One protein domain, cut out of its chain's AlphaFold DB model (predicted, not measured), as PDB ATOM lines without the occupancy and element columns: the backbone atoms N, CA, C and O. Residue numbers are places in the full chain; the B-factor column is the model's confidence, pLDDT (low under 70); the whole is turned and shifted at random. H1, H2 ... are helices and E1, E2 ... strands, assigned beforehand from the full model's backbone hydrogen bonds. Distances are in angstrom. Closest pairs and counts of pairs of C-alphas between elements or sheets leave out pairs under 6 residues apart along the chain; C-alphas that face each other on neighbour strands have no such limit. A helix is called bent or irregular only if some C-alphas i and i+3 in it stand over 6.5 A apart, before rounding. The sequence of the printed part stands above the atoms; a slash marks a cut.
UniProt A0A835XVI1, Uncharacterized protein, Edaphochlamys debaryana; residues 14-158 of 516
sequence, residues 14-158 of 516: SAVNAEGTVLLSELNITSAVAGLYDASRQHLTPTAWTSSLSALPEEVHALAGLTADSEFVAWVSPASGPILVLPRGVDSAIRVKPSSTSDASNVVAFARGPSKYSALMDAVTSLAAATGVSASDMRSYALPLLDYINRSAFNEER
ATOM      1  N   SER A  14     -11.030 -36.179  -3.460       52.28
ATOM      2  CA  SER A  14     -12.303 -36.513  -4.120       52.28
ATOM      3  C   SER A  14     -12.610 -38.000  -3.943       52.28
ATOM      4  O   SER A  14     -11.906 -38.851  -4.492       52.28
ATOM      5  N   ALA A  15     -13.656 -38.315  -3.177       49.94
ATOM      6  CA  ALA A  15     -14.224 -39.658  -3.125       49.94
ATOM      7  C   ALA A  15     -15.069 -39.898  -4.387       49.94
ATOM      8  O   ALA A  15     -15.943 -39.098  -4.722       49.94
ATOM      9  N   VAL A  16     -14.783 -40.980  -5.105       55.44
ATOM     10  CA  VAL A  16     -15.454 -41.339  -6.358       55.44
ATOM     11  C   VAL A  16     -16.662 -42.220  -6.031       55.44
ATOM     12  O   VAL A  16     -16.530 -43.280  -5.418       55.44
ATOM     13  N   ASN A  17     -17.860 -41.778  -6.416       52.47
ATOM     14  CA  ASN A  17     -19.085 -42.548  -6.198       52.47
ATOM     15  C   ASN A  17     -19.074 -43.844  -7.033       52.47
ATOM     16  O   ASN A  17     -18.480 -43.901  -8.107       52.47
ATOM     17  N   ALA A  18     -19.775 -44.881  -6.566       47.19
ATOM     18  CA  ALA A  18     -19.813 -46.208  -7.198       47.19
ATOM     19  C   ALA A  18     -20.490 -46.255  -8.591       47.19
ATOM     20  O   ALA A  18     -20.472 -47.294  -9.241       47.19
ATOM     21  N   GLU A  19     -21.097 -45.156  -9.053       47.38
ATOM     22  CA  GLU A  19     -22.017 -45.142 -10.202       47.38
ATOM     23  C   GLU A  19     -21.394 -44.720 -11.542       47.38
ATOM     24  O   GLU A  19     -22.050 -44.834 -12.577       47.38
ATOM     25  N   GLY A  20     -20.144 -44.257 -11.580       55.72
ATOM     26  CA  GLY A  20     -19.520 -43.879 -12.845       55.72
ATOM     27  C   GLY A  20     -18.550 -42.718 -12.745       55.72
ATOM     28  O   GLY A  20     -18.234 -42.210 -11.672       55.72
ATOM     29  N   THR A  21     -18.034 -42.352 -13.911       60.59
ATOM     30  CA  THR A  21     -16.851 -41.526 -14.084       60.59
ATOM     31  C   THR A  21     -16.961 -40.146 -13.424       60.59
ATOM     32  O   THR A  21     -17.800 -39.346 -13.829       60.59
ATOM     33  N   VAL A  22     -16.094 -39.836 -12.453       60.09
ATOM     34  CA  VAL A  22     -16.070 -38.523 -11.770       60.09
ATOM     35  C   VAL A  22     -15.102 -37.571 -12.468       60.09
ATOM     36  O   VAL A  22     -13.999 -37.966 -12.834       60.09
ATOM     37  N   LEU A  23     -15.516 -36.317 -12.664       59.25
ATOM     38  CA  LEU A  23     -14.690 -35.258 -13.250       59.25
ATOM     39  C   LEU A  23     -13.833 -34.606 -12.156       59.25
ATOM     40  O   LEU A  23     -14.377 -34.092 -11.182       59.25
ATOM     41  N   LEU A  24     -12.506 -34.636 -12.308       61.06
ATOM     42  CA  LEU A  24     -11.564 -34.085 -11.324       61.06
ATOM     43  C   LEU A  24     -11.195 -32.635 -11.607       61.06
ATOM     44  O   LEU A  24     -11.057 -31.840 -10.678       61.06
ATOM     45  N   SER A  25     -10.980 -32.297 -12.876       62.75
ATOM     46  CA  SER A  25     -10.517 -30.970 -13.269       62.75
ATOM     47  C   SER A  25     -10.556 -30.780 -14.786       62.75
ATOM     48  O   SER A  25     -10.289 -31.710 -15.547       62.75
ATOM     49  N   GLU A  26     -10.840 -29.551 -15.213       58.44
ATOM     50  CA  GLU A  26     -10.530 -29.050 -16.555       58.44
ATOM     51  C   GLU A  26      -9.182 -28.331 -16.464       58.44
ATOM     52  O   GLU A  26      -9.092 -27.262 -15.856       58.44
ATOM     53  N   LEU A  27      -8.106 -28.930 -16.978       62.34
ATOM     54  CA  LEU A  27      -6.775 -28.322 -16.896       62.34
ATOM     55  C   LEU A  27      -6.046 -28.366 -18.231       62.34
ATOM     56  O   LEU A  27      -5.819 -29.424 -18.814       62.34
ATOM     57  N   ASN A  28      -5.589 -27.186 -18.649       70.06
ATOM     58  CA  ASN A  28      -4.628 -27.013 -19.730       70.06
ATOM     59  C   ASN A  28      -3.229 -27.382 -19.221       70.06
ATOM     60  O   ASN A  28      -2.438 -26.510 -18.852       70.06
ATOM     61  N   ILE A  29      -2.945 -28.681 -19.145       75.31
ATOM     62  CA  ILE A  29      -1.618 -29.191 -18.785       75.31
ATOM     63  C   ILE A  29      -0.714 -29.105 -20.018       75.31
ATOM     64  O   ILE A  29      -0.992 -29.716 -21.050       75.31
ATOM     65  N   THR A  30       0.368 -28.340 -19.906       77.19
ATOM     66  CA  THR A  30       1.318 -28.064 -20.996       77.19
ATOM     67  C   THR A  30       2.466 -29.062 -21.051       77.19
ATOM     68  O   THR A  30       3.111 -29.213 -22.085       77.19
ATOM     69  N   SER A  31       2.761 -29.733 -19.938       82.19
ATOM     70  CA  SER A  31       3.692 -30.859 -19.901       82.19
ATOM     71  C   SER A  31       3.329 -31.820 -18.781       82.19
ATOM     72  O   SER A  31       2.893 -31.394 -17.711       82.19
ATOM     73  N   ALA A  32       3.484 -33.119 -19.023       85.62
ATOM     74  CA  ALA A  32       3.082 -34.137 -18.067       85.62
ATOM     75  C   ALA A  32       3.916 -35.414 -18.147       85.62
ATOM     76  O   ALA A  32       4.495 -35.752 -19.185       85.62
ATOM     77  N   VAL A  33       3.887 -36.149 -17.041       84.62
ATOM     78  CA  VAL A  33       4.309 -37.538 -16.914       84.62
ATOM     79  C   VAL A  33       3.193 -38.340 -16.247       84.62
ATOM     80  O   VAL A  33       2.567 -37.880 -15.290       84.62
ATOM     81  N   ALA A  34       2.949 -39.551 -16.743       87.62
ATOM     82  CA  ALA A  34       2.013 -40.487 -16.142       87.62
ATOM     83  C   ALA A  34       2.740 -41.598 -15.380       87.62
ATOM     84  O   ALA A  34       3.814 -42.043 -15.783       87.62
ATOM     85  N   GLY A  35       2.115 -42.084 -14.311       85.69
ATOM     86  CA  GLY A  35       2.456 -43.332 -13.641       85.69
ATOM     87  C   GLY A  35       1.440 -44.416 -13.991       85.69
ATOM     88  O   GLY A  35       0.253 -44.294 -13.677       85.69
ATOM     89  N   LEU A  36       1.907 -45.491 -14.619       83.75
ATOM     90  CA  LEU A  36       1.126 -46.698 -14.878       83.75
ATOM     91  C   LEU A  36       1.366 -47.708 -13.766       83.75
ATOM     92  O   LEU A  36       2.513 -48.026 -13.467       83.75
ATOM     93  N   TYR A  37       0.312 -48.246 -13.165       81.31
ATOM     94  CA  TYR A  37       0.495 -49.277 -12.154       81.31
ATOM     95  C   TYR A  37       0.957 -50.598 -12.782       81.31
ATOM     96  O   TYR A  37       0.284 -51.155 -13.649       81.31
ATOM     97  N   ASP A  38       2.105 -51.101 -12.328       74.81
ATOM     98  CA  ASP A  38       2.611 -52.427 -12.668       74.81
ATOM     99  C   ASP A  38       2.329 -53.386 -11.506       74.81
ATOM    100  O   ASP A  38       3.038 -53.398 -10.497       74.81
ATOM    101  N   ALA A  39       1.302 -54.222 -11.667       67.44
ATOM    102  CA  ALA A  39       0.899 -55.201 -10.661       67.44
ATOM    103  C   ALA A  39       1.989 -56.243 -10.352       67.44
ATOM    104  O   ALA A  39       2.031 -56.766  -9.239       67.44
ATOM    105  N   SER A  40       2.884 -56.537 -11.304       65.69
ATOM    106  CA  SER A  40       3.971 -57.505 -11.099       65.69
ATOM    107  C   SER A  40       5.060 -56.960 -10.177       65.69
ATOM    108  O   SER A  40       5.683 -57.713  -9.429       65.69
ATOM    109  N   ARG A  41       5.264 -55.640 -10.211       57.28
ATOM    110  CA  ARG A  41       6.254 -54.934  -9.394       57.28
ATOM    111  C   ARG A  41       5.642 -54.256  -8.178       57.28
ATOM    112  O   ARG A  41       6.394 -53.889  -7.292       57.28
ATOM    113  N   GLN A  42       4.320 -54.114  -8.122       67.00
ATOM    114  CA  GLN A  42       3.587 -53.375  -7.088       67.00
ATOM    115  C   GLN A  42       3.992 -51.892  -6.988       67.00
ATOM    116  O   GLN A  42       3.940 -51.293  -5.916       67.00
ATOM    117  N   HIS A  43       4.369 -51.277  -8.111       75.19
ATOM    118  CA  HIS A  43       4.804 -49.878  -8.162       75.19
ATOM    119  C   HIS A  43       4.280 -49.156  -9.410       75.19
ATOM    120  O   HIS A  43       3.859 -49.785 -10.385       75.19
ATOM    121  N   LEU A  44       4.338 -47.821  -9.391       73.50
ATOM    122  CA  LEU A  44       4.057 -46.981 -10.556       73.50
ATOM    123  C   LEU A  44       5.254 -46.933 -11.509       73.50
ATOM    124  O   LEU A  44       6.333 -46.487 -11.134       73.50
ATOM    125  N   THR A  45       5.052 -47.330 -12.760       73.88
ATOM    126  CA  THR A  45       6.021 -47.186 -13.848       73.88
ATOM    127  C   THR A  45       5.806 -45.843 -14.554       73.88
ATOM    128  O   THR A  45       4.721 -45.620 -15.098       73.88
ATOM    129  N   PRO A  46       6.802 -44.940 -14.561       75.69
ATOM    130  CA  PRO A  46       6.679 -43.640 -15.207       75.69
ATOM    131  C   PRO A  46       6.730 -43.753 -16.735       75.69
ATOM    132  O   PRO A  46       7.481 -44.557 -17.292       75.69
ATOM    133  N   THR A  47       5.969 -42.908 -17.424       78.69
ATOM    134  CA  THR A  47       6.115 -42.676 -18.866       78.69
ATOM    135  C   THR A  47       7.196 -41.634 -19.147       78.69
ATOM    136  O   THR A  47       7.675 -40.949 -18.247       78.69
ATOM    137  N   ALA A  48       7.562 -41.460 -20.419       71.12
ATOM    138  CA  ALA A  48       8.352 -40.300 -20.811       71.12
ATOM    139  C   ALA A  48       7.565 -38.996 -20.576       71.12
ATOM    140  O   ALA A  48       6.343 -38.973 -20.754       71.12
ATOM    141  N   TRP A  49       8.268 -37.916 -20.218       74.25
ATOM    142  CA  TRP A  49       7.701 -36.569 -20.250       74.25
ATOM    143  C   TRP A  49       7.235 -36.218 -21.659       74.25
ATOM    144  O   TRP A  49       7.936 -36.455 -22.646       74.25
ATOM    145  N   THR A  50       6.066 -35.601 -21.737       76.12
ATOM    146  CA  THR A  50       5.476 -35.149 -22.993       76.12
ATOM    147  C   THR A  50       4.878 -33.764 -22.820       76.12
ATOM    148  O   THR A  50       4.333 -33.436 -21.768       76.12
ATOM    149  N   SER A  51       4.974 -32.950 -23.869       78.88
ATOM    150  CA  SER A  51       4.301 -31.652 -23.980       78.88
ATOM    151  C   SER A  51       2.818 -31.770 -24.348       78.88
ATOM    152  O   SER A  51       2.120 -30.769 -24.455       78.88
ATOM    153  N   SER A  52       2.330 -32.991 -24.572       77.50
ATOM    154  CA  SER A  52       0.925 -33.263 -24.856       77.50
ATOM    155  C   SER A  52       0.391 -34.391 -23.981       77.50
ATOM    156  O   SER A  52       0.895 -35.518 -24.035       77.50
ATOM    157  N   LEU A  53      -0.694 -34.103 -23.259       76.50
ATOM    158  CA  LEU A  53      -1.523 -35.097 -22.566       76.50
ATOM    159  C   LEU A  53      -1.999 -36.207 -23.513       76.50
ATOM    160  O   LEU A  53      -2.065 -37.366 -23.117       76.50
ATOM    161  N   SER A  54      -2.265 -35.890 -24.786       78.69
ATOM    162  CA  SER A  54      -2.742 -36.875 -25.764       78.69
ATOM    163  C   SER A  54      -1.679 -37.907 -26.160       78.69
ATOM    164  O   SER A  54      -2.012 -38.906 -26.791       78.69
ATOM    165  N   ALA A  55      -0.404 -37.684 -25.839       78.38
ATOM    166  CA  ALA A  55       0.649 -38.671 -26.075       78.38
ATOM    167  C   ALA A  55       0.782 -39.676 -24.919       78.38
ATOM    168  O   ALA A  55       1.466 -40.688 -25.065       78.38
ATOM    169  N   LEU A  56       0.138 -39.411 -23.778       83.56
ATOM    170  CA  LEU A  56       0.115 -40.330 -22.647       83.56
ATOM    171  C   LEU A  56      -0.886 -41.472 -22.885       83.56
ATOM    172  O   LEU A  56      -1.806 -41.340 -23.701       83.56
ATOM    173  N   PRO A  57      -0.726 -42.603 -22.178       85.44
ATOM    174  CA  PRO A  57      -1.759 -43.628 -22.083       85.44
ATOM    175  C   PRO A  57      -3.079 -43.026 -21.595       85.44
ATOM    176  O   PRO A  57      -3.084 -42.107 -20.788       85.44
ATOM    177  N   GLU A  58      -4.202 -43.536 -22.098       84.44
ATOM    178  CA  GLU A  58      -5.526 -43.003 -21.745       84.44
ATOM    179  C   GLU A  58      -5.894 -43.270 -20.286       84.44
ATOM    180  O   GLU A  58      -6.541 -42.448 -19.655       84.44
ATOM    181  N   GLU A  59      -5.448 -44.400 -19.751       86.81
ATOM    182  CA  GLU A  59      -5.754 -44.867 -18.406       86.81
ATOM    183  C   GLU A  59      -4.462 -44.935 -17.582       86.81
ATOM    184  O   GLU A  59      -3.517 -45.641 -17.948       86.81
ATOM    185  N   VAL A  60      -4.397 -44.179 -16.482       88.75
ATOM    186  CA  VAL A  60      -3.198 -44.033 -15.637       88.75
ATOM    187  C   VAL A  60      -3.566 -44.048 -14.150       88.75
ATOM    188  O   VAL A  60      -4.706 -43.786 -13.787       88.75
ATOM    189  N   HIS A  61      -2.620 -44.373 -13.267       88.44
ATOM    190  CA  HIS A  61      -2.851 -44.375 -11.807       88.44
ATOM    191  C   HIS A  61      -2.259 -43.146 -11.115       88.44
ATOM    192  O   HIS A  61      -2.652 -42.797 -10.006       88.44
ATOM    193  N   ALA A  62      -1.333 -42.465 -11.781       88.06
ATOM    194  CA  ALA A  62      -0.840 -41.176 -11.348       88.06
ATOM    195  C   ALA A  62      -0.572 -40.272 -12.545       88.06
ATOM    196  O   ALA A  62      -0.260 -40.743 -13.642       88.06
ATOM    197  N   LEU A  63      -0.660 -38.973 -12.313       88.69
ATOM    198  CA  LEU A  63      -0.342 -37.934 -13.279       88.69
ATOM    199  C   LEU A  63       0.355 -36.802 -12.536       88.69
ATOM    200  O   LEU A  63      -0.174 -36.318 -11.541       88.69
ATOM    201  N   ALA A  64       1.506 -36.356 -13.022       86.25
ATOM    202  CA  ALA A  64       2.146 -35.129 -12.563       86.25
ATOM    203  C   ALA A  64       2.399 -34.225 -13.768       86.25
ATOM    204  O   ALA A  64       2.829 -34.701 -14.821       86.25
ATOM    205  N   GLY A  65       2.130 -32.931 -13.636       84.44
ATOM    206  CA  GLY A  65       2.239 -32.016 -14.764       84.44
ATOM    207  C   GLY A  65       2.327 -30.549 -14.383       84.44
ATOM    208  O   GLY A  65       2.175 -30.173 -13.222       84.44
ATOM    209  N   LEU A  66       2.608 -29.737 -15.395       81.06
ATOM    210  CA  LEU A  66       2.661 -28.283 -15.334       81.06
ATOM    211  C   LEU A  66       1.431 -27.710 -16.035       81.06
ATOM    212  O   LEU A  66       1.139 -28.078 -17.177       81.06
ATOM    213  N   THR A  67       0.713 -26.819 -15.363       80.12
ATOM    214  CA  THR A  67      -0.409 -26.087 -15.958       80.12
ATOM    215  C   THR A  67       0.084 -24.908 -16.800       80.12
ATOM    216  O   THR A  67       1.209 -24.433 -16.638       80.12
ATOM    217  N   ALA A  68      -0.779 -24.388 -17.675       75.50
ATOM    218  CA  ALA A  68      -0.514 -23.164 -18.436       75.50
ATOM    219  C   ALA A  68      -0.170 -21.950 -17.545       75.50
ATOM    220  O   ALA A  68       0.604 -21.090 -17.956       75.50
ATOM    221  N   ASP A  69      -0.676 -21.927 -16.308       75.00
ATOM    222  CA  ASP A  69      -0.407 -20.883 -15.310       75.00
ATOM    223  C   ASP A  69       0.911 -21.105 -14.544       75.00
ATOM    224  O   ASP A  69       1.183 -20.440 -13.548       75.00
ATOM    225  N   SER A  70       1.756 -22.030 -15.013       76.38
ATOM    226  CA  SER A  70       3.032 -22.410 -14.394       76.38
ATOM    227  C   SER A  70       2.907 -23.013 -12.987       76.38
ATOM    228  O   SER A  70       3.845 -22.949 -12.193       76.38
ATOM    229  N   GLU A  71       1.770 -23.633 -12.678       80.06
ATOM    230  CA  GLU A  71       1.540 -24.326 -11.409       80.06
ATOM    231  C   GLU A  71       1.778 -25.834 -11.573       80.06
ATOM    232  O   GLU A  71       1.304 -26.446 -12.535       80.06
ATOM    233  N   PHE A  72       2.509 -26.454 -10.639       81.56
ATOM    234  CA  PHE A  72       2.696 -27.904 -10.648       81.56
ATOM    235  C   PHE A  72       1.558 -28.602  -9.921       81.56
ATOM    236  O   PHE A  72       1.184 -28.238  -8.805       81.56
ATOM    237  N   VAL A  73       1.042 -29.643 -10.560       84.31
ATOM    238  CA  VAL A  73      -0.117 -30.406 -10.110       84.31
ATOM    239  C   VAL A  73       0.184 -31.897 -10.158       84.31
ATOM    240  O   VAL A  73       0.869 -32.369 -11.071       84.31
ATOM    241  N   ALA A  74      -0.336 -32.641  -9.186       85.62
ATOM    242  CA  ALA A  74      -0.222 -34.091  -9.148       85.62
ATOM    243  C   ALA A  74      -1.534 -34.751  -8.717       85.62
ATOM    244  O   ALA A  74      -2.200 -34.279  -7.799       85.62
ATOM    245  N   TRP A  75      -1.858 -35.875  -9.356       88.88
ATOM    246  CA  TRP A  75      -2.923 -36.800  -8.975       88.88
ATOM    247  C   TRP A  75      -2.330 -38.180  -8.758       88.88
ATOM    248  O   TRP A  75      -1.525 -38.640  -9.573       88.88
ATOM    249  N   VAL A  76      -2.756 -38.858  -7.695       87.06
ATOM    250  CA  VAL A  76      -2.319 -40.223  -7.383       87.06
ATOM    251  C   VAL A  76      -3.500 -41.040  -6.870       87.06
ATOM    252  O   VAL A  76      -4.292 -40.575  -6.048       87.06
ATOM    253  N   SER A  77      -3.593 -42.271  -7.359       87.62
ATOM    254  CA  SER A  77      -4.539 -43.302  -6.942       87.62
ATOM    255  C   SER A  77      -3.783 -44.502  -6.353       87.62
ATOM    256  O   SER A  77      -2.638 -44.737  -6.752       87.62
ATOM    257  N   PRO A  78      -4.354 -45.259  -5.397       84.00
ATOM    258  CA  PRO A  78      -3.686 -46.423  -4.826       84.00
ATOM    259  C   PRO A  78      -3.656 -47.603  -5.814       84.00
ATOM    260  O   PRO A  78      -4.372 -47.631  -6.809       84.00
ATOM    261  N   ALA A  79      -2.843 -48.619  -5.517       77.94
ATOM    262  CA  ALA A  79      -2.610 -49.792  -6.371       77.94
ATOM    263  C   ALA A  79      -3.879 -50.542  -6.836       77.94
ATOM    264  O   ALA A  79      -3.943 -51.006  -7.968       77.94
ATOM    265  N   SER A  80      -4.881 -50.677  -5.967       75.62
ATOM    266  CA  SER A  80      -6.194 -51.272  -6.278       75.62
ATOM    267  C   SER A  80      -7.284 -50.219  -6.510       75.62
ATOM    268  O   SER A  80      -8.468 -50.545  -6.603       75.62
ATOM    269  N   GLY A  81      -6.884 -48.951  -6.547       77.94
ATOM    270  CA  GLY A  81      -7.755 -47.796  -6.604       77.94
ATOM    271  C   GLY A  81      -8.290 -47.494  -7.997       77.94
ATOM    272  O   GLY A  81      -8.062 -48.233  -8.956       77.94
ATOM    273  N   PRO A  82      -9.037 -46.394  -8.112       80.31
ATOM    274  CA  PRO A  82      -9.645 -46.000  -9.366       80.31
ATOM    275  C   PRO A  82      -8.601 -45.533 -10.394       80.31
ATOM    276  O   PRO A  82      -7.516 -45.067 -10.054       80.31
ATOM    277  N   ILE A  83      -8.942 -45.624 -11.672       86.50
ATOM    278  CA  ILE A  83      -8.065 -45.262 -12.787       86.50
ATOM    279  C   ILE A  83      -8.369 -43.828 -13.223       86.50
ATOM    280  O   ILE A  83      -9.527 -43.471 -13.448       86.50
ATOM    281  N   LEU A  84      -7.333 -43.012 -13.391       85.12
ATOM    282  CA  LEU A  84      -7.431 -41.697 -14.012       85.12
ATOM    283  C   LEU A  84      -7.534 -41.873 -15.530       85.12
ATOM    284  O   LEU A  84      -6.645 -42.441 -16.161       85.12
ATOM    285  N   VAL A  85      -8.617 -41.378 -16.107       85.62
ATOM    286  CA  VAL A  85      -8.871 -41.342 -17.545       85.62
ATOM    287  C   VAL A  85      -8.490 -39.956 -18.056       85.62
ATOM    288  O   VAL A  85      -9.093 -38.948 -17.672       85.62
ATOM    289  N   LEU A  86      -7.457 -39.906 -18.891       84.38
ATOM    290  CA  LEU A  86      -6.942 -38.674 -19.473       84.38
ATOM    291  C   LEU A  86      -7.801 -38.223 -20.667       84.38
ATOM    292  O   LEU A  86      -8.301 -39.065 -21.419       84.38
ATOM    293  N   PRO A  87      -7.946 -36.905 -20.882       78.25
ATOM    294  CA  PRO A  87      -8.741 -36.370 -21.980       78.25
ATOM    295  C   PRO A  87      -8.241 -36.823 -23.362       78.25
ATOM    296  O   PRO A  87      -7.037 -36.837 -23.646       78.25
ATOM    297  N   ARG A  88      -9.183 -37.141 -24.261       74.25
ATOM    298  CA  ARG A  88      -8.938 -37.450 -25.680       74.25
ATOM    299  C   ARG A  88      -9.746 -36.503 -26.568       74.25
ATOM    300  O   ARG A  88     -10.964 -36.406 -26.448       74.25
ATOM    301  N   GLY A  89      -9.080 -35.854 -27.524       66.75
ATOM    302  CA  GLY A  89      -9.745 -35.006 -28.518       66.75
ATOM    303  C   GLY A  89     -10.204 -33.659 -27.950       66.75
ATOM    304  O   GLY A  89      -9.381 -32.900 -27.460       66.75
ATOM    305  N   VAL A  90     -11.499 -33.347 -28.087       58.34
ATOM    306  CA  VAL A  90     -12.101 -32.052 -27.686       58.34
ATOM    307  C   VAL A  90     -12.457 -32.014 -26.193       58.34
ATOM    308  O   VAL A  90     -12.782 -30.959 -25.660       58.34
ATOM    309  N   ASP A  91     -12.410 -33.162 -25.517       63.56
ATOM    310  CA  ASP A  91     -12.620 -33.234 -24.074       63.56
ATOM    311  C   ASP A  91     -11.387 -32.681 -23.347       63.56
ATOM    312  O   ASP A  91     -10.264 -33.057 -23.678       63.56
ATOM    313  N   SER A  92     -11.584 -31.783 -22.383       65.50
ATOM    314  CA  SER A  92     -10.518 -31.149 -21.588       65.50
ATOM    315  C   SER A  92     -10.464 -31.666 -20.148       65.50
ATOM    316  O   SER A  92      -9.628 -31.222 -19.356       65.50
ATOM    317  N   ALA A  93     -11.355 -32.596 -19.797       71.44
ATOM    318  CA  ALA A  93     -11.539 -33.037 -18.429       71.44
ATOM    319  C   ALA A  93     -10.745 -34.306 -18.097       71.44
ATOM    320  O   ALA A  93     -10.836 -35.317 -18.798       71.44
ATOM    321  N   ILE A  94     -10.035 -34.282 -16.966       74.81
ATOM    322  CA  ILE A  94      -9.518 -35.502 -16.340       74.81
ATOM    323  C   ILE A  94     -10.665 -36.170 -15.591       74.81
ATOM    324  O   ILE A  94     -11.378 -35.553 -14.792       74.81
ATOM    325  N   ARG A  95     -10.828 -37.454 -15.864       79.00
ATOM    326  CA  ARG A  95     -11.938 -38.279 -15.412       79.00
ATOM    327  C   ARG A  95     -11.421 -39.410 -14.528       79.00
ATOM    328  O   ARG A  95     -10.261 -39.785 -14.627       79.00
ATOM    329  N   VAL A  96     -12.266 -39.979 -13.679       79.75
ATOM    330  CA  VAL A  96     -11.890 -41.110 -12.818       79.75
ATOM    331  C   VAL A  96     -12.846 -42.253 -13.014       79.75
ATOM    332  O   VAL A  96     -14.033 -42.112 -12.748       79.75
ATOM    333  N   LYS A  97     -12.320 -43.393 -13.437       80.38
ATOM    334  CA  LYS A  97     -13.056 -44.638 -13.583       80.38
ATOM    335  C   LYS A  97     -12.880 -45.467 -12.303       80.38
ATOM    336  O   LYS A  97     -11.737 -45.746 -11.941       80.38
ATOM    337  N   PRO A  98     -13.964 -45.844 -11.602       72.56
ATOM    338  CA  PRO A  98     -13.862 -46.678 -10.404       72.56
ATOM    339  C   PRO A  98     -13.188 -48.016 -10.733       72.56
ATOM    340  O   PRO A  98     -13.298 -48.507 -11.863       72.56
ATOM    341  N   SER A  99     -12.481 -48.605  -9.765       69.25
ATOM    342  CA  SER A  99     -11.920 -49.940  -9.974       69.25
ATOM    343  C   SER A  99     -13.041 -50.983  -9.991       69.25
ATOM    344  O   SER A  99     -14.090 -50.816  -9.369       69.25
ATOM    345  N   SER A 100     -12.854 -52.065 -10.747       60.53
ATOM    346  CA  SER A 100     -13.856 -53.132 -10.888       60.53
ATOM    347  C   SER A 100     -14.040 -53.972  -9.615       60.53
ATOM    348  O   SER A 100     -14.900 -54.851  -9.580       60.53
ATOM    349  N   THR A 101     -13.244 -53.723  -8.574       57.44
ATOM    350  CA  THR A 101     -13.271 -54.437  -7.296       57.44
ATOM    351  C   THR A 101     -14.040 -53.622  -6.255       57.44
ATOM    352  O   THR A 101     -13.623 -52.520  -5.911       57.44
ATOM    353  N   SER A 102     -15.132 -54.184  -5.724       53.12
ATOM    354  CA  SER A 102     -16.065 -53.544  -4.775       53.12
ATOM    355  C   SER A 102     -15.442 -53.040  -3.468       53.12
ATOM    356  O   SER A 102     -16.052 -52.223  -2.787       53.12
ATOM    357  N   ASP A 103     -14.242 -53.519  -3.130       52.16
ATOM    358  CA  ASP A 103     -13.589 -53.288  -1.835       52.16
ATOM    359  C   ASP A 103     -12.480 -52.222  -1.899       52.16
ATOM    360  O   ASP A 103     -11.815 -51.942  -0.900       52.16
ATOM    361  N   ALA A 104     -12.238 -51.625  -3.068       57.78
ATOM    362  CA  ALA A 104     -11.206 -50.613  -3.223       57.78
ATOM    363  C   ALA A 104     -11.676 -49.240  -2.732       57.78
ATOM    364  O   ALA A 104     -12.759 -48.764  -3.078       57.78
ATOM    365  N   SER A 105     -10.816 -48.549  -1.980       61.22
ATOM    366  CA  SER A 105     -11.010 -47.133  -1.686       61.22
ATOM    367  C   SER A 105     -11.009 -46.354  -3.004       61.22
ATOM    368  O   SER A 105      -9.966 -46.199  -3.644       61.22
ATOM    369  N   ASN A 106     -12.175 -45.851  -3.398       71.31
ATOM    370  CA  ASN A 106     -12.403 -45.002  -4.566       71.31
ATOM    371  C   ASN A 106     -11.846 -43.579  -4.359       71.31
ATOM    372  O   ASN A 106     -12.516 -42.575  -4.589       71.31
ATOM    373  N   VAL A 107     -10.623 -43.488  -3.848       75.88
ATOM    374  CA  VAL A 107      -9.990 -42.247  -3.418       75.88
ATOM    375  C   VAL A 107      -8.898 -41.892  -4.409       75.88
ATOM    376  O   VAL A 107      -8.003 -42.692  -4.673       75.88
ATOM    377  N   VAL A 108      -8.961 -40.666  -4.916       82.06
ATOM    378  CA  VAL A 108      -7.861 -40.022  -5.633       82.06
ATOM    379  C   VAL A 108      -7.399 -38.844  -4.792       82.06
ATOM    380  O   VAL A 108      -8.219 -38.034  -4.351       82.06
ATOM    381  N   ALA A 109      -6.093 -38.755  -4.567       83.25
ATOM    382  CA  ALA A 109      -5.492 -37.590  -3.943       83.25
ATOM    383  C   ALA A 109      -4.987 -36.625  -5.007       83.25
ATOM    384  O   ALA A 109      -4.446 -37.047  -6.035       83.25
ATOM    385  N   PHE A 110      -5.130 -35.338  -4.724       84.88
ATOM    386  CA  PHE A 110      -4.580 -34.275  -5.536       84.88
ATOM    387  C   PHE A 110      -3.829 -33.284  -4.662       84.88
ATOM    388  O   PHE A 110      -4.225 -33.000  -3.534       84.88
ATOM    389  N   ALA A 111      -2.750 -32.740  -5.208       80.69
ATOM    390  CA  ALA A 111      -2.059 -31.625  -4.596       80.69
ATOM    391  C   ALA A 111      -1.452 -30.704  -5.652       80.69
ATOM    392  O   ALA A 111      -1.228 -31.080  -6.810       80.69
ATOM    393  N   ARG A 112      -1.188 -29.474  -5.212       82.06
ATOM    394  CA  ARG A 112      -0.459 -28.453  -5.961       82.06
ATOM    395  C   ARG A 112       0.771 -28.061  -5.176       82.06
ATOM    396  O   ARG A 112       0.731 -28.058  -3.950       82.06
ATOM    397  N   GLY A 113       1.836 -27.701  -5.875       73.12
ATOM    398  CA  GLY A 113       3.080 -27.330  -5.220       73.12
ATOM    399  C   GLY A 113       3.944 -26.392  -6.055       73.12
ATOM    400  O   GLY A 113       3.748 -26.269  -7.266       73.12
ATOM    401  N   PRO A 114       4.931 -25.740  -5.419       68.06
ATOM    402  CA  PRO A 114       5.908 -24.895  -6.106       68.06
ATOM    403  C   PRO A 114       6.863 -25.695  -7.005       68.06
ATOM    404  O   PRO A 114       7.545 -25.121  -7.849       68.06
ATOM    405  N   SER A 115       6.928 -27.019  -6.843       69.81
ATOM    406  CA  SER A 115       7.759 -27.910  -7.651       69.81
ATOM    407  C   SER A 115       7.032 -29.215  -7.977       69.81
ATOM    408  O   SER A 115       6.142 -29.649  -7.246       69.81
ATOM    409  N   LYS A 116       7.459 -29.885  -9.054       71.31
ATOM    410  CA  LYS A 116       6.943 -31.207  -9.457       71.31
ATOM    411  C   LYS A 116       7.008 -32.224  -8.304       71.31
ATOM    412  O   LYS A 116       6.081 -33.006  -8.117       71.31
ATOM    413  N   TYR A 117       8.104 -32.199  -7.538       71.56
ATOM    414  CA  TYR A 117       8.338 -33.104  -6.413       71.56
ATOM    415  C   TYR A 117       7.434 -32.798  -5.217       71.56
ATOM    416  O   TYR A 117       6.790 -33.710  -4.708       71.56
ATOM    417  N   SER A 118       7.343 -31.527  -4.804       73.19
ATOM    418  CA  SER A 118       6.481 -31.125  -3.679       73.19
ATOM    419  C   SER A 118       5.016 -31.453  -3.958       73.19
ATOM    420  O   SER A 118       4.388 -32.130  -3.151       73.19
ATOM    421  N   ALA A 119       4.516 -31.115  -5.153       74.88
ATOM    422  CA  ALA A 119       3.155 -31.448  -5.564       74.88
ATOM    423  C   ALA A 119       2.883 -32.964  -5.493       74.88
ATOM    424  O   ALA A 119       1.847 -33.387  -4.989       74.88
ATOM    425  N   LEU A 120       3.814 -33.806  -5.956       78.19
ATOM    426  CA  LEU A 120       3.626 -35.258  -5.912       78.19
ATOM    427  C   LEU A 120       3.725 -35.826  -4.486       78.19
ATOM    428  O   LEU A 120       2.937 -36.698  -4.122       78.19
ATOM    429  N   MET A 121       4.662 -35.343  -3.671       77.50
ATOM    430  CA  MET A 121       4.826 -35.788  -2.282       77.50
ATOM    431  C   MET A 121       3.638 -35.407  -1.401       77.50
ATOM    432  O   MET A 121       3.218 -36.210  -0.560       77.50
ATOM    433  N   ASP A 122       3.064 -34.229  -1.628       77.94
ATOM    434  CA  ASP A 122       1.851 -33.788  -0.949       77.94
ATOM    435  C   ASP A 122       0.663 -34.657  -1.375       77.94
ATOM    436  O   ASP A 122      -0.054 -35.165  -0.515       77.94
ATOM    437  N   ALA A 123       0.519 -34.964  -2.671       81.75
ATOM    438  CA  ALA A 123      -0.525 -35.872  -3.155       81.75
ATOM    439  C   ALA A 123      -0.392 -37.285  -2.552       81.75
ATOM    440  O   ALA A 123      -1.382 -37.873  -2.118       81.75
ATOM    441  N   VAL A 124       0.826 -37.826  -2.460       78.50
ATOM    442  CA  VAL A 124       1.103 -39.134  -1.835       78.50
ATOM    443  C   VAL A 124       0.777 -39.125  -0.338       78.50
ATOM    444  O   VAL A 124       0.197 -40.084   0.177       78.50
ATOM    445  N   THR A 125       1.131 -38.052   0.368       80.94
ATOM    446  CA  THR A 125       0.873 -37.916   1.810       80.94
ATOM    447  C   THR A 125      -0.626 -37.775   2.085       80.94
ATOM    448  O   THR A 125      -1.156 -38.450   2.971       80.94
ATOM    449  N   SER A 126      -1.327 -36.990   1.266       80.44
ATOM    450  CA  SER A 126      -2.786 -36.882   1.264       80.44
ATOM    451  C   SER A 126      -3.456 -38.232   0.990       80.44
ATOM    452  O   SER A 126      -4.411 -38.606   1.674       80.44
ATOM    453  N   LEU A 127      -2.935 -39.016   0.043       82.38
ATOM    454  CA  LEU A 127      -3.485 -40.337  -0.254       82.38
ATOM    455  C   LEU A 127      -3.309 -41.323   0.906       82.38
ATOM    456  O   LEU A 127      -4.228 -42.081   1.222       82.38
ATOM    457  N   ALA A 128      -2.146 -41.305   1.557       77.88
ATOM    458  CA  ALA A 128      -1.875 -42.126   2.733       77.88
ATOM    459  C   ALA A 128      -2.858 -41.809   3.873       77.88
ATOM    460  O   ALA A 128      -3.470 -42.717   4.437       77.88
ATOM    461  N   ALA A 129      -3.093 -40.520   4.143       79.25
ATOM    462  CA  ALA A 129      -4.056 -40.084   5.151       79.25
ATOM    463  C   ALA A 129      -5.489 -40.553   4.842       79.25
ATOM    464  O   ALA A 129      -6.191 -41.019   5.738       79.25
ATOM    465  N   ALA A 130      -5.910 -40.478   3.577       76.62
ATOM    466  CA  ALA A 130      -7.272 -40.824   3.172       76.62
ATOM    467  C   ALA A 130      -7.540 -42.339   3.099       76.62
ATOM    468  O   ALA A 130      -8.672 -42.778   3.292       76.62
ATOM    469  N   THR A 131      -6.513 -43.144   2.821       75.19
ATOM    470  CA  THR A 131      -6.626 -44.612   2.725       75.19
ATOM    471  C   THR A 131      -6.314 -45.328   4.040       75.19
ATOM    472  O   THR A 131      -6.554 -46.528   4.154       75.19
ATOM    473  N   GLY A 132      -5.767 -44.617   5.031       76.19
ATOM    474  CA  GLY A 132      -5.288 -45.203   6.286       76.19
ATOM    475  C   GLY A 132      -4.015 -46.047   6.129       76.19
ATOM    476  O   GLY A 132      -3.588 -46.695   7.083       76.19
ATOM    477  N   VAL A 133      -3.405 -46.047   4.939       73.62
ATOM    478  CA  VAL A 133      -2.133 -46.718   4.649       73.62
ATOM    479  C   VAL A 133      -0.982 -45.864   5.177       73.62
ATOM    480  O   VAL A 133      -1.053 -44.635   5.182       73.62
ATOM    481  N   SER A 134       0.108 -46.497   5.619       72.88
ATOM    482  CA  SER A 134       1.273 -45.751   6.091       72.88
ATOM    483  C   SER A 134       1.851 -44.872   4.970       72.88
ATOM    484  O   SER A 134       1.941 -45.274   3.805       72.88
ATOM    485  N   ALA A 135       2.286 -43.657   5.316       67.25
ATOM    486  CA  ALA A 135       2.905 -42.755   4.343       67.25
ATOM    487  C   ALA A 135       4.170 -43.366   3.712       67.25
ATOM    488  O   ALA A 135       4.471 -43.089   2.554       67.25
ATOM    489  N   SER A 136       4.891 -44.228   4.438       62.00
ATOM    490  CA  SER A 136       6.048 -44.965   3.917       62.00
ATOM    491  C   SER A 136       5.676 -45.976   2.835       62.00
ATOM    492  O   SER A 136       6.391 -46.082   1.837       62.00
ATOM    493  N   ASP A 137       4.558 -46.686   2.988       63.25
ATOM    494  CA  ASP A 137       4.123 -47.680   2.002       63.25
ATOM    495  C   ASP A 137       3.595 -46.990   0.740       63.25
ATOM    496  O   ASP A 137       3.948 -47.378  -0.376       63.25
ATOM    497  N   MET A 138       2.841 -45.897   0.900       68.75
ATOM    498  CA  MET A 138       2.342 -45.113  -0.236       68.75
ATOM    499  C   MET A 138       3.480 -44.428  -1.011       68.75
ATOM    500  O   MET A 138       3.468 -44.379  -2.243       68.75
ATOM    501  N   ARG A 139       4.517 -43.957  -0.306       68.75
ATOM    502  CA  ARG A 139       5.752 -43.465  -0.939       68.75
ATOM    503  C   ARG A 139       6.493 -44.575  -1.664       68.75
ATOM    504  O   ARG A 139       6.925 -44.358  -2.788       68.75
ATOM    505  N   SER A 140       6.604 -45.759  -1.064       62.19
ATOM    506  CA  SER A 140       7.250 -46.914  -1.702       62.19
ATOM    507  C   SER A 140       6.551 -47.277  -3.013       62.19
ATOM    508  O   SER A 140       7.217 -47.498  -4.020       62.19
ATOM    509  N   TYR A 141       5.218 -47.254  -3.039       73.19
ATOM    510  CA  TYR A 141       4.410 -47.439  -4.247       73.19
ATOM    511  C   TYR A 141       4.717 -46.404  -5.348       73.19
ATOM    512  O   TYR A 141       4.945 -46.778  -6.504       73.19
ATOM    513  N   ALA A 142       4.774 -45.117  -4.988       67.62
ATOM    514  CA  ALA A 142       5.008 -44.011  -5.921       67.62
ATOM    515  C   ALA A 142       6.492 -43.735  -6.233       67.62
ATOM    516  O   ALA A 142       6.798 -42.891  -7.080       67.62
ATOM    517  N   LEU A 143       7.413 -44.448  -5.579       65.62
ATOM    518  CA  LEU A 143       8.853 -44.190  -5.617       65.62
ATOM    519  C   LEU A 143       9.438 -44.088  -7.034       65.62
ATOM    520  O   LEU A 143      10.184 -43.141  -7.276       65.62
ATOM    521  N   PRO A 144       9.112 -44.971  -8.002       63.97
ATOM    522  CA  PRO A 144       9.735 -44.866  -9.321       63.97
ATOM    523  C   PRO A 144       9.275 -43.627 -10.103       63.97
ATOM    524  O   PRO A 144      10.032 -43.093 -10.911       63.97
ATOM    525  N   LEU A 145       8.056 -43.139  -9.854       66.44
ATOM    526  CA  LEU A 145       7.559 -41.898 -10.451       66.44
ATOM    527  C   LEU A 145       8.214 -40.665  -9.808       66.44
ATOM    528  O   LEU A 145       8.614 -39.747 -10.524       66.44
ATOM    529  N   LEU A 146       8.371 -40.667  -8.479       61.25
ATOM    530  CA  LEU A 146       9.089 -39.623  -7.734       61.25
ATOM    531  C   LEU A 146      10.542 -39.489  -8.211       61.25
ATOM    532  O   LEU A 146      10.998 -38.391  -8.532       61.25
ATOM    533  N   ASP A 147      11.243 -40.616  -8.325       56.00
ATOM    534  CA  ASP A 147      12.624 -40.679  -8.805       56.00
ATOM    535  C   ASP A 147      12.747 -40.166 -10.250       56.00
ATOM    536  O   ASP A 147      13.616 -39.347 -10.560       56.00
ATOM    537  N   TYR A 148      11.822 -40.549 -11.133       59.03
ATOM    538  CA  TYR A 148      11.798 -40.047 -12.506       59.03
ATOM    539  C   TYR A 148      11.604 -38.525 -12.585       59.03
ATOM    540  O   TYR A 148      12.292 -37.843 -13.353       59.03
ATOM    541  N   ILE A 149      10.707 -37.968 -11.770       60.97
ATOM    542  CA  ILE A 149      10.455 -36.525 -11.714       60.97
ATOM    543  C   ILE A 149      11.685 -35.770 -11.205       60.97
ATOM    544  O   ILE A 149      12.097 -34.797 -11.842       60.97
ATOM    545  N   ASN A 150      12.325 -36.253 -10.141       58.31
ATOM    546  CA  ASN A 150      13.550 -35.653  -9.609       58.31
ATOM    547  C   ASN A 150      14.684 -35.660 -10.638       58.31
ATOM    548  O   ASN A 150      15.331 -34.635 -10.872       58.31
ATOM    549  N   ARG A 151      14.866 -36.779 -11.348       52.31
ATOM    550  CA  ARG A 151      15.852 -36.884 -12.437       52.31
ATOM    551  C   ARG A 151      15.542 -35.946 -13.603       52.31
ATOM    552  O   ARG A 151      16.460 -35.409 -14.220       52.31
ATOM    553  N   SER A 152      14.266 -35.738 -13.925       54.28
ATOM    554  CA  SER A 152      13.867 -34.829 -15.005       54.28
ATOM    555  C   SER A 152      14.151 -33.362 -14.672       54.28
ATOM    556  O   SER A 152      14.692 -32.655 -15.520       54.28
ATOM    557  N   ALA A 153      13.894 -32.933 -13.432       51.53
ATOM    558  CA  ALA A 153      14.228 -31.589 -12.963       51.53
ATOM    559  C   ALA A 153      15.745 -31.343 -13.029       51.53
ATOM    560  O   ALA A 153      16.199 -30.334 -13.569       51.53
ATOM    561  N   PHE A 154      16.535 -32.334 -12.604       45.78
ATOM    562  CA  PHE A 154      17.993 -32.293 -12.697       45.78
ATOM    563  C   PHE A 154      18.515 -32.149 -14.143       45.78
ATOM    564  O   PHE A 154      19.538 -31.504 -14.399       45.78
ATOM    565  N   ASN A 155      17.811 -32.740 -15.111       44.34
ATOM    566  CA  ASN A 155      18.162 -32.658 -16.528       44.34
ATOM    567  C   ASN A 155      17.670 -31.366 -17.205       44.34
ATOM    568  O   ASN A 155      18.360 -30.864 -18.093       44.34
ATOM    569  N   GLU A 156      16.535 -30.797 -16.794       46.97
ATOM    570  CA  GLU A 156      16.027 -29.515 -17.315       46.97
ATOM    571  C   GLU A 156      16.977 -28.351 -16.994       46.97
ATOM    572  O   GLU A 156      17.274 -27.549 -17.881       46.97
ATOM    573  N   GLU A 157      17.591 -28.324 -15.807       39.53
ATOM    574  CA  GLU A 157      18.642 -27.347 -15.452       39.53
ATOM    575  C   GLU A 157      19.939 -27.492 -16.274       39.53
ATOM    576  O   GLU A 157      20.843 -26.652 -16.221       39.53
ATOM    577  N   ARG A 158      20.066 -28.575 -17.049       34.12
ATOM    578  CA  ARG A 158      21.161 -28.808 -17.999       34.12
ATOM    579  C   ARG A 158      20.864 -28.218 -19.380       34.12
ATOM    580  O   ARG A 158      21.789 -28.105 -20.186       34.12
TER     581      ARG A 158
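This is residues 14 to 158 of the 516 residues of an uncharacterized protein of Edaphochlamys debaryana (UniProt A0A835XVI1). A curled sheet of five strands, E3, E2, E4, E5 and E8, has the helical hairpin H1 and H2 packed on one face, with H1 over the E8 side and H2 over the E3 side. A smaller sheet of three strands, E1, E7 and E6, lies on the side away from the helices and is tied in by a short pairing of residues 59 to 60 with E6. The printed part has 145 residues with eight named strands followed by two named helices, in the order E1 to E8, H1, H2. The large sheet runs E3 E2 E4 E5 E8 and the small one E1 E7 E6, both antiparallel throughout, and the class is mixed, helices and strands. The whole is compact, with a radius of gyration of the C-alphas of 14.0 A and spans of 46 by 38 by 27 A.

In the large sheet, E2 is the longest strand, residues 29 to 38, 24.4 A from C-alpha 29 at (-1.618, -29.191, -18.785) to C-alpha 38. E3 is residues 43 to 46, E4 residues 62 to 67 with 15.8 A, E5 residues 72 to 76 with 13.7 A, and E8 residues 107 to 113 with 19.9 A. H1, residues 116 to 131, is 22.6 A long. H2, residues 135 to 156, is 28.6 A long and ends with C-alpha 156 at (16.027, -29.515, -17.315). In the small sheet, E1 is residues 22 to 26, beginning with C-alpha 22 at (-16.070, -38.523, -11.770), E7 is residues 93 to 97 and E6 is residues 83 to 85.

The large sheet is strongly twisted, with E3 and E8 as edge strands. E2 pairs in a staggered way: residues 29 to 35 with E4, where N 33 and O 64 are 2.9 A apart, and residues 35 to 38 with E3, where N 45 and O 36 are 2.7 A apart, both within hydrogen-bond range. E4 and E5 form a hairpin, with N 75 and O 63 at 2.8 A; E5 and E8 have N 74 and O 111 at 3.0 A. H1 and H2 are on the same face of this sheet, two layers with the helices on one face. H1 has a height over the sheet of 6.0 A and lies over E8 and, only just, over E5 with 3 C-alphas; on the local plane it stands at 30.3 degrees to E8, only just slantwise. The closest C-alphas of E8 and H1 are those of Gly 113 and Ala 119, 4.1 A apart. H2 lies over E3 and E2 at a height over the sheet of 9.6 A; the closest C-alphas of E3 and H2 are those of His 43 and Tyr 141, 4.6 A apart. H2 is irregular, with C-alphas 141 and 144 7.8 A apart, and has a kink of 66 degrees near residue 142. H1 and H2 touch, closest at the C-alphas of Ala 128 and Ala 135, 5.1 A, at a shallow tilt of 11 degrees, opposite ways. In H1 every O i to N i+4 pair is within hydrogen-bond range; in H2 16 of 18 are. In the small sheet, N 96 and O 22 of E7 and E1 are 2.8 A apart, and N 85 and O 95 of the hairpin E6 and E7 are 2.7 A apart. Neither helix is on this sheet.

The C-alphas farthest apart are those of Glu 19 and Arg 158, 46.8 A. The printed part has no cut. The link from E3 to E4, residues 47 to 61, is long. Residues 14 to 15 pair with residues 107 to 108 of E8, antiparallel. The mean pLDDT of the printed part is 71.8; 54 residues are under 70, among them residues 14 to 27 and 142 to 158.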